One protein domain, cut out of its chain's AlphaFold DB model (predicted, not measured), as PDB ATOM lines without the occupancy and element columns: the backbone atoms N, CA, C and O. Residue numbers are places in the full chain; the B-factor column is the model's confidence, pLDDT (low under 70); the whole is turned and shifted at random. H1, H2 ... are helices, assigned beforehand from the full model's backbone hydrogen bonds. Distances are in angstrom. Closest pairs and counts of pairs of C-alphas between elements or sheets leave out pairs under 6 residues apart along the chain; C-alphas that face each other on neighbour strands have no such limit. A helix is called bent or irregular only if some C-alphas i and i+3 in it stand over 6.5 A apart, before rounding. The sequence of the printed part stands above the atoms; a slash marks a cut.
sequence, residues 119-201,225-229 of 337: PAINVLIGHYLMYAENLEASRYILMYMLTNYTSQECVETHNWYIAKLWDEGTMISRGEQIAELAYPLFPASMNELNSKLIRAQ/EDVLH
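Overview. This is residues 119 to 201 and 225 to 229 of the 337 residues of a protein of Leptomonas pyrrhocoris (UniProt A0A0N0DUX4). A hairpin of two helices, H1 and H2, makes one end of the domain, and H3 runs from it through the middle toward the other end, where the short H4 and H5 fold back. H6 is at that other end too, apart from the hairpin, and its last residues, 198 to 201, reach H5. The printed part has 88 residues with six named helices, H1 to H6 in chain order, and no named strand; the class is all helix. The whole is compact, with a radius of gyration of the C-alphas of 12.8 A and spans of 32 by 31 by 20 A.

Along the chain. Find C-alpha 135 at (297.227, 250.614, 302.053); from there H2, one of the two longest helices by residues, runs through residues 135 to 148 for 19.8 A. The other is H6, residues 188 to 201, 19.3 A long, which ends at C-alpha 201 at (271.617, 269.117, 300.543). H6 is irregular: C-alphas 189 and 192 are 8.4 A apart. Look for H1 at residues 120 to 130, 15.2 A long, beginning at C-alpha 120 at (283.684, 262.819, 293.547). H3, residues 151 to 163, is 18.4 A long. H4 is residues 168 to 172 and H5 is residues 175 to 179.

Arrangement. Start at H2, which touches H1 in a helical hairpin; the closest C-alphas, of Tyr 128 and Ser 138, are 5.4 A apart. The two run opposite ways at a shallow tilt of 25 degrees. H1 also touches H3, where the C-alphas of Ile 121 and Ser 151 come closest at 6.9 A, at a steep tilt of 52 degrees, the same way. H2 and H3 are close but not clearly touching, with the C-alphas of Met 145 and Cys 154 closest at 5.7 A. Go on to H5: it touches H3, with the C-alphas of Glu 156 and Ala 179 closest at 6.5 A. H5 and H6 only just touch, with 3 pairs of C-alphas within 8 A, the closest those of Gln 177 and Ile 198 at 6.4 A. H4 touches no helix, and H4 and H5 meet only through their link. H1 and H6 are apart. In H1, H2, H3, H4 and H5 every O i to N i+4 pair is within hydrogen-bond range; in H6 it is 7 of 10.

Size, cuts and confidence. The two C-alphas farthest apart, those of Gly 169 and Glu 225, are 38.0 A apart. Residues 202 to 224 are not printed, and C-alphas 201 and 225 are 22.7 A apart across this cut. No link between named helices is long; that from H5 to H6, with 8 residues, is short. The mean pLDDT of the printed part is 80.3, and residues 200 to 201 and 225 to 229 are under 70.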
ATOM      1  N   PRO A 119     286.494 266.244 291.385       71.00
ATOM      2  CA  PRO A 119     285.438 265.257 291.156       71.00
ATOM      3  C   PRO A 119     285.261 264.279 292.318       71.00
ATOM      4  O   PRO A 119     286.246 263.840 292.916       71.00
ATOM      5  N   ALA A 120     284.022 263.843 292.556       76.12
ATOM      6  CA  ALA A 120     283.684 262.819 293.547       76.12
ATOM      7  C   ALA A 120     284.590 261.574 293.449       76.12
ATOM      8  O   ALA A 120     285.123 261.116 294.458       76.12
ATOM      9  N   ILE A 121     284.850 261.073 292.236       79.38
ATOM     10  CA  ILE A 121     285.687 259.882 292.037       79.38
ATOM     11  C   ILE A 121     287.167 260.126 292.392       79.38
ATOM     12  O   ILE A 121     287.798 259.277 293.018       79.38
ATOM     13  N   ASN A 122     287.701 261.321 292.111       81.56
ATOM     14  CA  ASN A 122     289.074 261.703 292.465       81.56
ATOM     15  C   ASN A 122     289.230 261.892 293.981       81.56
ATOM     16  O   ASN A 122     290.272 261.566 294.551       81.56
ATOM     17  N   VAL A 123     288.176 262.368 294.650       82.81
ATOM     18  CA  VAL A 123     288.109 262.457 296.113       82.81
ATOM     19  C   VAL A 123     288.080 261.064 296.733       82.81
ATOM     20  O   VAL A 123     288.856 260.802 297.649       82.81
ATOM     21  N   LEU A 124     287.259 260.150 296.212       87.69
ATOM     22  CA  LEU A 124     287.207 258.757 296.659       87.69
ATOM     23  C   LEU A 124     288.577 258.074 296.496       87.69
ATOM     24  O   LEU A 124     289.126 257.564 297.472       87.69
ATOM     25  N   ILE A 125     289.191 258.154 295.311       88.38
ATOM     26  CA  ILE A 125     290.545 257.632 295.049       88.38
ATOM     27  C   ILE A 125     291.567 258.215 296.041       88.38
ATOM     28  O   ILE A 125     292.360 257.473 296.623       88.38
ATOM     29  N   GLY A 126     291.524 259.527 296.295       88.00
ATOM     30  CA  GLY A 126     292.402 260.186 297.264       88.00
ATOM     31  C   GLY A 126     292.241 259.675 298.700       88.00
ATOM     32  O   GLY A 126     293.242 259.520 299.399       88.00
ATOM     33  N   HIS A 127     291.028 259.319 299.136       87.00
ATOM     34  CA  HIS A 127     290.807 258.717 300.457       87.00
ATOM     35  C   HIS A 127     291.503 257.356 300.585       87.00
ATOM     36  O   HIS A 127     292.322 257.168 301.488       87.00
ATOM     37  N   TYR A 128     291.245 256.439 299.648       88.38
ATOM     38  CA  TYR A 128     291.819 255.086 299.668       88.38
ATOM     39  C   TYR A 128     293.342 255.051 299.417       88.38
ATOM     40  O   TYR A 128     293.983 254.062 299.768       88.38
ATOM     41  N   LEU A 129     293.936 256.111 298.847       88.12
ATOM     42  CA  LEU A 129     295.386 256.205 298.609       88.12
ATOM     43  C   LEU A 129     296.164 257.041 299.642       88.12
ATOM     44  O   LEU A 129     297.350 256.776 299.831       88.12
ATOM     45  N   MET A 130     295.551 258.037 300.299       86.50
ATOM     46  CA  MET A 130     296.251 258.957 301.220       86.50
ATOM     47  C   MET A 130     295.872 258.802 302.701       86.50
ATOM     48  O   MET A 130     296.657 259.210 303.561       86.50
ATOM     49  N   TYR A 131     294.696 258.236 303.006       82.38
ATOM     50  CA  TYR A 131     294.130 258.156 304.366       82.38
ATOM     51  C   TYR A 131     293.830 256.723 304.834       82.38
ATOM     52  O   TYR A 131     293.258 256.529 305.904       82.38
ATOM     53  N   ALA A 132     294.230 255.721 304.053       82.31
ATOM     54  CA  ALA A 132     294.126 254.313 304.408       82.31
ATOM     55  C   ALA A 132     295.109 253.914 305.523       82.31
ATOM     56  O   ALA A 132     296.317 254.100 305.378       82.31
ATOM     57  N   GLU A 133     294.609 253.278 306.587       81.00
ATOM     58  CA  GLU A 133     295.455 252.643 307.613       81.00
ATOM     59  C   GLU A 133     296.169 251.393 307.068       81.00
ATOM     60  O   GLU A 133     297.350 251.178 307.331       81.00
ATOM     61  N   ASN A 134     295.471 250.591 306.253       87.31
ATOM     62  CA  ASN A 134     296.041 249.466 305.512       87.31
ATOM     63  C   ASN A 134     295.975 249.747 304.005       87.31
ATOM     64  O   ASN A 134     294.958 249.515 303.351       87.31
ATOM     65  N   LEU A 135     297.094 250.225 303.457       86.88
ATOM     66  CA  LEU A 135     297.227 250.614 302.053       86.88
ATOM     67  C   LEU A 135     296.924 249.471 301.066       86.88
ATOM     68  O   LEU A 135     296.403 249.725 299.984       86.88
ATOM     69  N   GLU A 136     297.251 248.223 301.404       87.94
ATOM     70  CA  GLU A 136     297.063 247.073 300.512       87.94
ATOM     71  C   GLU A 136     295.589 246.657 300.442       87.94
ATOM     72  O   GLU A 136     295.025 246.557 299.352       87.94
ATOM     73  N   ALA A 137     294.929 246.541 301.599       86.81
ATOM     74  CA  ALA A 137     293.491 246.291 301.670       86.81
ATOM     75  C   ALA A 137     292.683 247.430 301.021       86.81
ATOM     76  O   ALA A 137     291.763 247.174 300.248       86.81
ATOM     77  N   SER A 138     293.056 248.690 301.265       86.69
ATOM     78  CA  SER A 138     292.388 249.846 300.656       86.69
ATOM     79  C   SER A 138     292.603 249.941 299.144       86.69
ATOM     80  O   SER A 138     291.667 250.303 298.437       86.69
ATOM     81  N   ARG A 139     293.774 249.551 298.619       88.19
ATOM     82  CA  ARG A 139     293.987 249.399 297.169       88.19
ATOM     83  C   ARG A 139     293.114 248.297 296.579       88.19
ATOM     84  O   ARG A 139     292.524 248.520 295.528       88.19
ATOM     85  N   TYR A 140     293.002 247.145 297.244       89.50
ATOM     86  CA  TYR A 140     292.122 246.065 296.792       89.50
ATOM     87  C   TYR A 140     290.657 246.519 296.742       89.50
ATOM     88  O   TYR A 140     290.018 246.371 295.705       89.50
ATOM     89  N   ILE A 141     290.151 247.140 297.814       88.44
ATOM     90  CA  ILE A 141     288.775 247.662 297.876       88.44
ATOM     91  C   ILE A 141     288.544 248.714 296.783       88.44
ATOM     92  O   ILE A 141     287.564 248.618 296.048       88.44
ATOM     93  N   LEU A 142     289.464 249.672 296.614       91.19
ATOM     94  CA  LEU A 142     289.364 250.697 295.573       91.19
ATOM     95  C   LEU A 142     289.305 250.085 294.165       91.19
ATOM     96  O   LEU A 142     288.435 250.448 293.382       91.19
ATOM     97  N   MET A 143     290.205 249.149 293.842       89.00
ATOM     98  CA  MET A 143     290.211 248.488 292.533       89.00
ATOM     99  C   MET A 143     288.976 247.608 292.329       89.00
ATOM    100  O   MET A 143     288.447 247.573 291.223       89.00
ATOM    101  N   TYR A 144     288.482 246.937 293.373       88.31
ATOM    102  CA  TYR A 144     287.262 246.136 293.299       88.31
ATOM    103  C   TYR A 144     286.044 247.012 292.972       88.31
ATOM    104  O   TYR A 144     285.329 246.714 292.018       88.31
ATOM    105  N   MET A 145     285.860 248.132 293.681       87.38
ATOM    106  CA  MET A 145     284.781 249.081 293.387       87.38
ATOM    107  C   MET A 145     284.904 249.644 291.963       87.38
ATOM    108  O   MET A 145     283.982 249.484 291.172       87.38
ATOM    109  N   LEU A 146     286.070 250.186 291.585       86.06
ATOM    110  CA  LEU A 146     286.300 250.786 290.260       86.06
ATOM    111  C   LEU A 146     286.217 249.803 289.071       86.06
ATOM    112  O   LEU A 146     286.266 250.248 287.926       86.06
ATOM    113  N   THR A 147     286.126 248.490 289.312       83.56
ATOM    114  CA  THR A 147     285.999 247.470 288.250       83.56
ATOM    115  C   THR A 147     284.669 246.718 288.248       83.56
ATOM    116  O   THR A 147     284.342 246.114 287.230       83.56
ATOM    117  N   ASN A 148     283.900 246.747 289.344       79.50
ATOM    118  CA  ASN A 148     282.640 246.000 289.473       79.50
ATOM    119  C   ASN A 148     281.410 246.898 289.685       79.50
ATOM    120  O   ASN A 148     280.295 246.421 289.496       79.50
ATOM    121  N   TYR A 149     281.591 248.164 290.074       80.12
ATOM    122  CA  TYR A 149     280.515 249.101 290.410       80.12
ATOM    123  C   TYR A 149     280.536 250.335 289.498       80.12
ATOM    124  O   TYR A 149     281.586 250.762 289.014       80.12
ATOM    125  N   THR A 150     279.375 250.957 289.298       78.44
ATOM    126  CA  THR A 150     279.274 252.283 288.674       78.44
ATOM    127  C   THR A 150     279.892 253.368 289.565       78.44
ATOM    128  O   THR A 150     280.083 253.191 290.771       78.44
ATOM    129  N   SER A 151     280.166 254.549 288.993       74.56
ATOM    130  CA  SER A 151     280.682 255.697 289.761       74.56
ATOM    131  C   SER A 151     279.752 256.135 290.902       74.56
ATOM    132  O   SER A 151     280.243 256.637 291.910       74.56
ATOM    133  N   GLN A 152     278.436 255.929 290.771       77.62
ATOM    134  CA  GLN A 152     277.463 256.219 291.827       77.62
ATOM    135  C   GLN A 152     277.553 255.183 292.956       77.62
ATOM    136  O   GLN A 152     277.809 255.555 294.100       77.62
ATOM    137  N   GLU A 153     277.461 253.891 292.632       81.50
ATOM    138  CA  GLU A 153     277.580 252.789 293.602       81.50
ATOM    139  C   GLU A 153     278.921 252.817 294.360       81.50
ATOM    140  O   GLU A 153     278.972 252.475 295.542       81.50
ATOM    141  N   CYS A 154     280.009 253.277 293.728       84.19
ATOM    142  CA  CYS A 154     281.293 253.513 294.399       84.19
ATOM    143  C   CYS A 154     281.176 254.556 295.523       84.19
ATOM    144  O   CYS A 154     281.686 254.341 296.626       84.19
ATOM    145  N   VAL A 155     280.515 255.687 295.254       84.38
ATOM    146  CA  VAL A 155     280.324 256.773 296.228       84.38
ATOM    147  C   VAL A 155     279.353 256.349 297.327       84.38
ATOM    148  O   VAL A 155     279.655 256.561 298.500       84.38
ATOM    149  N   GLU A 156     278.250 255.682 296.986       87.75
ATOM    150  CA  GLU A 156     277.301 255.119 297.956       87.75
ATOM    151  C   GLU A 156     277.976 254.093 298.880       87.75
ATOM    152  O   GLU A 156     277.863 254.192 300.104       87.75
ATOM    153  N   THR A 157     278.755 253.156 298.326       90.56
ATOM    154  CA  THR A 157     279.486 252.134 299.099       90.56
ATOM    155  C   THR A 157     280.498 252.764 300.056       90.56
ATOM    156  O   THR A 157     280.559 252.392 301.231       90.56
ATOM    157  N   HIS A 158     281.267 253.754 299.589       91.25
ATOM    158  CA  HIS A 158     282.181 254.528 300.438       91.25
ATOM    159  C   HIS A 158     281.425 255.293 301.535       91.25
ATOM    160  O   HIS A 158     281.827 255.267 302.699       91.25
ATOM    161  N   ASN A 159     280.305 255.934 301.198       91.38
ATOM    162  CA  ASN A 159     279.503 256.704 302.145       91.38
ATOM    163  C   ASN A 159     278.922 255.820 303.255       91.38
ATOM    164  O   ASN A 159     279.039 256.174 304.428       91.38
ATOM    165  N   TRP A 160     278.402 254.637 302.926       90.38
ATOM    166  CA  TRP A 160     277.948 253.665 303.924       90.38
ATOM    167  C   TRP A 160     279.094 253.067 304.752       90.38
ATOM    168  O   TRP A 160     278.933 252.869 305.959       90.38
ATOM    169  N   TYR A 161     280.271 252.846 304.157       89.00
ATOM    170  CA  TYR A 161     281.466 252.424 304.896       89.00
ATOM    171  C   TYR A 161     281.896 253.464 305.947       89.00
ATOM    172  O   TYR A 161     282.191 253.093 307.084       89.00
ATOM    173  N   ILE A 162     281.866 254.760 305.611       87.88
ATOM    174  CA  ILE A 162     282.161 255.849 306.558       87.88
ATOM    175  C   ILE A 162     281.036 256.026 307.589       87.88
ATOM    176  O   ILE A 162     281.325 256.198 308.773       87.88
ATOM    177  N   ALA A 163     279.767 255.944 307.180       86.50
ATOM    178  CA  ALA A 163     278.615 256.086 308.075       86.50
ATOM    179  C   ALA A 163     278.562 254.998 309.162       86.50
ATOM    180  O   ALA A 163     278.160 255.272 310.289       86.50
ATOM    181  N   LYS A 164     279.053 253.786 308.864       86.81
ATOM    182  CA  LYS A 164     279.211 252.687 309.833       86.81
ATOM    183  C   LYS A 164     280.171 253.013 310.994       86.81
ATOM    184  O   LYS A 164     280.173 252.305 311.997       86.81
ATOM    185  N   LEU A 165     280.983 254.068 310.876       85.50
ATOM    186  CA  LEU A 165     281.872 254.565 311.935       85.50
ATOM    187  C   LEU A 165     281.202 255.624 312.835       85.50
ATOM    188  O   LEU A 165     281.868 256.198 313.700       85.50
ATOM    189  N   TRP A 166     279.926 255.947 312.608       84.38
ATOM    190  CA  TRP A 166     279.153 256.899 313.414       84.38
ATOM    191  C   TRP A 166     278.299 256.168 314.456       84.38
ATOM    192  O   TRP A 166     278.145 254.949 314.415       84.38
ATOM    193  N   ASP A 167     277.740 256.911 315.412       85.69
ATOM    194  CA  ASP A 167     276.768 256.345 316.342       85.69
ATOM    195  C   ASP A 167     275.447 256.002 315.627       85.69
ATOM    196  O   ASP A 167     275.036 256.661 314.668       85.69
ATOM    197  N   GLU A 168     274.765 254.970 316.122       84.50
ATOM    198  CA  GLU A 168     273.542 254.430 315.520       84.50
ATOM    199  C   GLU A 168     272.410 255.473 315.439       84.50
ATOM    200  O   GLU A 168     271.662 255.500 314.463       84.50
ATOM    201  N   GLY A 169     272.333 256.405 316.396       83.81
ATOM    202  CA  GLY A 169     271.367 257.508 316.380       83.81
ATOM    203  C   GLY A 169     271.633 258.518 315.258       83.81
ATOM    204  O   GLY A 169     270.706 258.920 314.548       83.81
ATOM    205  N   THR A 170     272.893 258.897 315.040       81.62
ATOM    206  CA  THR A 170     273.312 259.727 313.899       81.62
ATOM    207  C   THR A 170     273.120 258.995 312.569       81.62
ATOM    208  O   THR A 170     272.700 259.626 311.600       81.62
ATOM    209  N   MET A 171     273.374 257.683 312.509       83.25
ATOM    210  CA  MET A 171     273.143 256.885 311.300       83.25
ATOM    211  C   MET A 171     271.649 256.814 310.947       83.25
ATOM    212  O   MET A 171     271.282 257.124 309.816       83.25
ATOM    213  N   ILE A 172     270.772 256.503 311.910       83.50
ATOM    214  CA  ILE A 172     269.314 256.464 311.701       83.50
ATOM    215  C   ILE A 172     268.781 257.849 311.303       83.50
ATOM    216  O   ILE A 172     268.058 257.972 310.318       83.50
ATOM    217  N   SER A 173     269.171 258.913 312.014       83.25
ATOM    218  CA  SER A 173     268.668 260.277 311.762       83.25
ATOM    219  C   SER A 173     269.207 260.947 310.487       83.25
ATOM    220  O   SER A 173     268.785 262.060 310.160       83.25
ATOM    221  N   ARG A 174     270.131 260.298 309.765       81.31
ATOM    222  CA  ARG A 174     270.708 260.798 308.506       81.31
ATOM    223  C   ARG A 174     270.708 259.780 307.364       81.31
ATOM    224  O   ARG A 174     271.196 260.124 306.296       81.31
ATOM    225  N   GLY A 175     270.179 258.568 307.548       83.19
ATOM    226  CA  GLY A 175     270.306 257.469 306.580       83.19
ATOM    227  C   GLY A 175     269.857 257.833 305.161       83.19
ATOM    228  O   GLY A 175     270.609 257.636 304.212       83.19
ATOM    229  N   GLU A 176     268.689 258.464 305.026       80.25
ATOM    230  CA  GLU A 176     268.162 258.972 303.746       80.25
ATOM    231  C   GLU A 176     269.124 259.985 303.094       80.25
ATOM    232  O   GLU A 176     269.452 259.886 301.915       80.25
ATOM    233  N   GLN A 177     269.675 260.903 303.892       80.06
ATOM    234  CA  GLN A 177     270.612 261.945 303.447       80.06
ATOM    235  C   GLN A 177     272.009 261.403 303.108       80.06
ATOM    236  O   GLN A 177     272.811 262.130 302.530       80.06
ATOM    237  N   ILE A 178     272.332 260.169 303.514       84.62
ATOM    238  CA  ILE A 178     273.568 259.457 303.158       84.62
ATOM    239  C   ILE A 178     273.345 258.648 301.873       84.62
ATOM    240  O   ILE A 178     274.242 258.596 301.034       84.62
ATOM    241  N   ALA A 179     272.152 258.067 301.698       80.62
ATOM    242  CA  ALA A 179     271.758 257.355 300.483       80.62
ATOM    243  C   ALA A 179     271.701 258.284 299.258       80.62
ATOM    244  O   ALA A 179     272.242 257.952 298.212       80.62
ATOM    245  N   GLU A 180     271.120 259.479 299.395       78.12
ATOM    246  CA  GLU A 180     271.048 260.472 298.311       78.12
ATOM    247  C   GLU A 180     272.371 261.242 298.067       78.12
ATOM    248  O   GLU A 180     272.389 262.238 297.337       78.12
ATOM    249  N   LEU A 181     273.482 260.882 298.723       77.62
ATOM    250  CA  LEU A 181     274.665 261.745 298.775       77.62
ATOM    251  C   LEU A 181     275.645 261.508 297.616       77.62
ATOM    252  O   LEU A 181     276.576 260.711 297.716       77.62
ATOM    253  N   ALA A 182     275.521 262.311 296.559       74.88
ATOM    254  CA  ALA A 182     276.360 262.261 295.353       74.88
ATOM    255  C   ALA A 182     277.861 262.633 295.533       74.88
ATOM    256  O   ALA A 182     278.571 262.826 294.544       74.88
ATOM    257  N   TYR A 183     278.372 262.777 296.762       80.62
ATOM    258  CA  TYR A 183     279.775 263.130 297.037       80.62
ATOM    259  C   TYR A 183     280.346 262.300 298.202       80.62
ATOM    260  O   TYR A 183     279.617 262.055 299.165       80.62
ATOM    261  N   PRO A 184     281.631 261.893 298.171       87.12
ATOM    262  CA  PRO A 184     282.227 261.115 299.252       87.12
ATOM    263  C   PRO A 184     282.237 261.854 300.594       87.12
ATOM    264  O   PRO A 184     282.667 263.006 300.688       87.12
ATOM    265  N   LEU A 185     281.848 261.153 301.656       87.62
ATOM    266  CA  LEU A 185     282.086 261.568 303.032       87.62
ATOM    267  C   LEU A 185     283.592 261.559 303.339       87.62
ATOM    268  O   LEU A 185     284.315 260.623 302.993       87.62
ATOM    269  N   PHE A 186     284.052 262.591 304.042       86.31
ATOM    270  CA  PHE A 186     285.403 262.678 304.594       86.31
ATOM    271  C   PHE A 186     285.579 261.698 305.771       86.31
ATOM    272  O   PHE A 186     284.576 261.230 306.320       86.31
ATOM    273  N   PRO A 187     286.813 261.392 306.229       80.50
ATOM    274  CA  PRO A 187     287.032 260.435 307.315       80.50
ATOM    275  C   PRO A 187     286.330 260.882 308.603       80.50
ATOM    276  O   PRO A 187     286.073 262.072 308.790       80.50
ATOM    277  N   ALA A 188     286.069 259.959 309.533       75.69
ATOM    278  CA  ALA A 188     285.318 260.255 310.762       75.69
ATOM    279  C   ALA A 188     285.928 261.391 311.624       75.69
ATOM    280  O   ALA A 188     285.209 262.114 312.314       75.69
ATOM    281  N   SER A 189     287.241 261.633 311.513       76.38
ATOM    282  CA  SER A 189     287.936 262.790 312.104       76.38
ATOM    283  C   SER A 189     287.466 264.159 311.575       76.38
ATOM    284  O   SER A 189     287.812 265.192 312.141       76.38
ATOM    285  N   MET A 190     286.658 264.187 310.511       78.75
ATOM    286  CA  MET A 190     286.108 265.380 309.862       78.75
ATOM    287  C   MET A 190     284.572 265.423 309.907       78.75
ATOM    288  O   MET A 190     283.939 266.061 309.064       78.75
ATOM    289  N   ASN A 191     283.952 264.799 310.914       78.00
ATOM    290  CA  ASN A 191     282.492 264.725 311.056       78.00
ATOM    291  C   ASN A 191     281.760 266.085 311.087       78.00
ATOM    292  O   ASN A 191     280.580 266.153 310.733       78.00
ATOM    293  N   GLU A 192     282.436 267.191 311.412       78.12
ATOM    294  CA  GLU A 192     281.899 268.541 311.193       78.12
ATOM    295  C   GLU A 192     281.670 268.876 309.714       78.12
ATOM    296  O   GLU A 192     280.644 269.462 309.370       78.12
ATOM    297  N   LEU A 193     282.628 268.542 308.846       77.19
ATOM    298  CA  LEU A 193     282.549 268.797 307.407       77.19
ATOM    299  C   LEU A 193     281.498 267.890 306.773       77.19
ATOM    300  O   LEU A 193     280.651 268.392 306.045       77.19
ATOM    301  N   ASN A 194     281.452 266.613 307.166       83.25
ATOM    302  CA  ASN A 194     280.373 265.691 306.795       83.25
ATOM    303  C   ASN A 194     278.996 266.239 307.207       83.25
ATOM    304  O   ASN A 194     278.055 266.246 306.417       83.25
ATOM    305  N   SER A 195     278.883 266.794 308.419       79.00
ATOM    306  CA  SER A 195     277.642 267.418 308.897       79.00
ATOM    307  C   SER A 195     277.284 268.712 308.153       79.00
ATOM    308  O   SER A 195     276.101 268.992 307.972       79.00
ATOM    309  N   LYS A 196     278.266 269.508 307.709       77.50
ATOM    310  CA  LYS A 196     278.052 270.705 306.871       77.50
ATOM    311  C   LYS A 196     277.622 270.320 305.448       77.50
ATOM    312  O   LYS A 196     276.728 270.956 304.900       77.50
ATOM    313  N   LEU A 197     278.222 269.267 304.894       77.31
ATOM    314  CA  LEU A 197     277.970 268.723 303.559       77.31
ATOM    315  C   LEU A 197     276.552 268.130 303.454       77.31
ATOM    316  O   LEU A 197     275.778 268.573 302.612       77.31
ATOM    317  N   ILE A 198     276.157 267.271 304.401       79.06
ATOM    318  CA  ILE A 198     274.783 266.745 304.524       79.06
ATOM    319  C   ILE A 198     273.748 267.878 304.700       79.06
ATOM    320  O   ILE A 198     272.713 267.905 304.037       79.06
ATOM    321  N   ARG A 199     274.033 268.883 305.542       71.44
ATOM    322  CA  ARG A 199     273.138 270.045 305.735       71.44
ATOM    323  C   ARG A 199     273.049 270.980 304.523       71.44
ATOM    324  O   ARG A 199     272.134 271.800 304.475       71.44
ATOM    325  N   ALA A 200     273.976 270.908 303.566       65.25
ATOM    326  CA  ALA A 200     273.879 271.689 302.335       65.25
ATOM    327  C   ALA A 200     272.759 271.146 301.432       65.25
ATOM    328  O   ALA A 200     271.946 271.927 300.945       65.25
ATOM    329  N   GLN A 201     272.657 269.819 301.307       63.31
ATOM    330  CA  GLN A 201     271.617 269.117 300.543       63.31
ATOM    331  C   GLN A 201     270.201 269.370 301.094       63.31
ATOM    332  O   GLN A 201     269.252 269.566 300.335       63.31
ATOM    333  N   GLU A 225     283.914 267.769 283.203       41.44
ATOM    334  CA  GLU A 225     284.917 267.327 282.213       41.44
ATOM    335  C   GLU A 225     286.011 266.380 282.771       41.44
ATOM    336  O   GLU A 225     286.684 265.710 281.992       41.44
ATOM    337  N   ASP A 226     286.207 266.305 284.098       39.09
ATOM    338  CA  ASP A 226     287.295 265.546 284.760       39.09
ATOM    339  C   ASP A 226     286.809 264.220 285.398       39.09
ATOM    340  O   ASP A 226     287.485 263.626 286.249       39.09
ATOM    341  N   VAL A 227     285.622 263.732 285.024       37.62
ATOM    342  CA  VAL A 227     285.159 262.404 285.458       37.62
ATOM    343  C   VAL A 227     285.985 261.325 284.751       37.62
ATOM    344  O   VAL A 227     286.118 261.332 283.529       37.62
ATOM    345  N   LEU A 228     286.512 260.363 285.519       37.50
ATOM    346  CA  LEU A 228     287.293 259.216 285.031       37.50
ATOM    347  C   LEU A 228     286.434 258.177 284.273       37.50
ATOM    348  O   LEU A 228     286.424 256.991 284.603       37.50
ATOM    349  N   HIS A 229     285.730 258.605 283.225       32.44
ATOM    350  CA  HIS A 229     285.159 257.700 282.233       32.44
ATOM    351  C   HIS A 229     286.282 257.131 281.358       32.44
ATOM    352  O   HIS A 229     286.994 257.857 280.659       32.44
TER     353      HIS A 229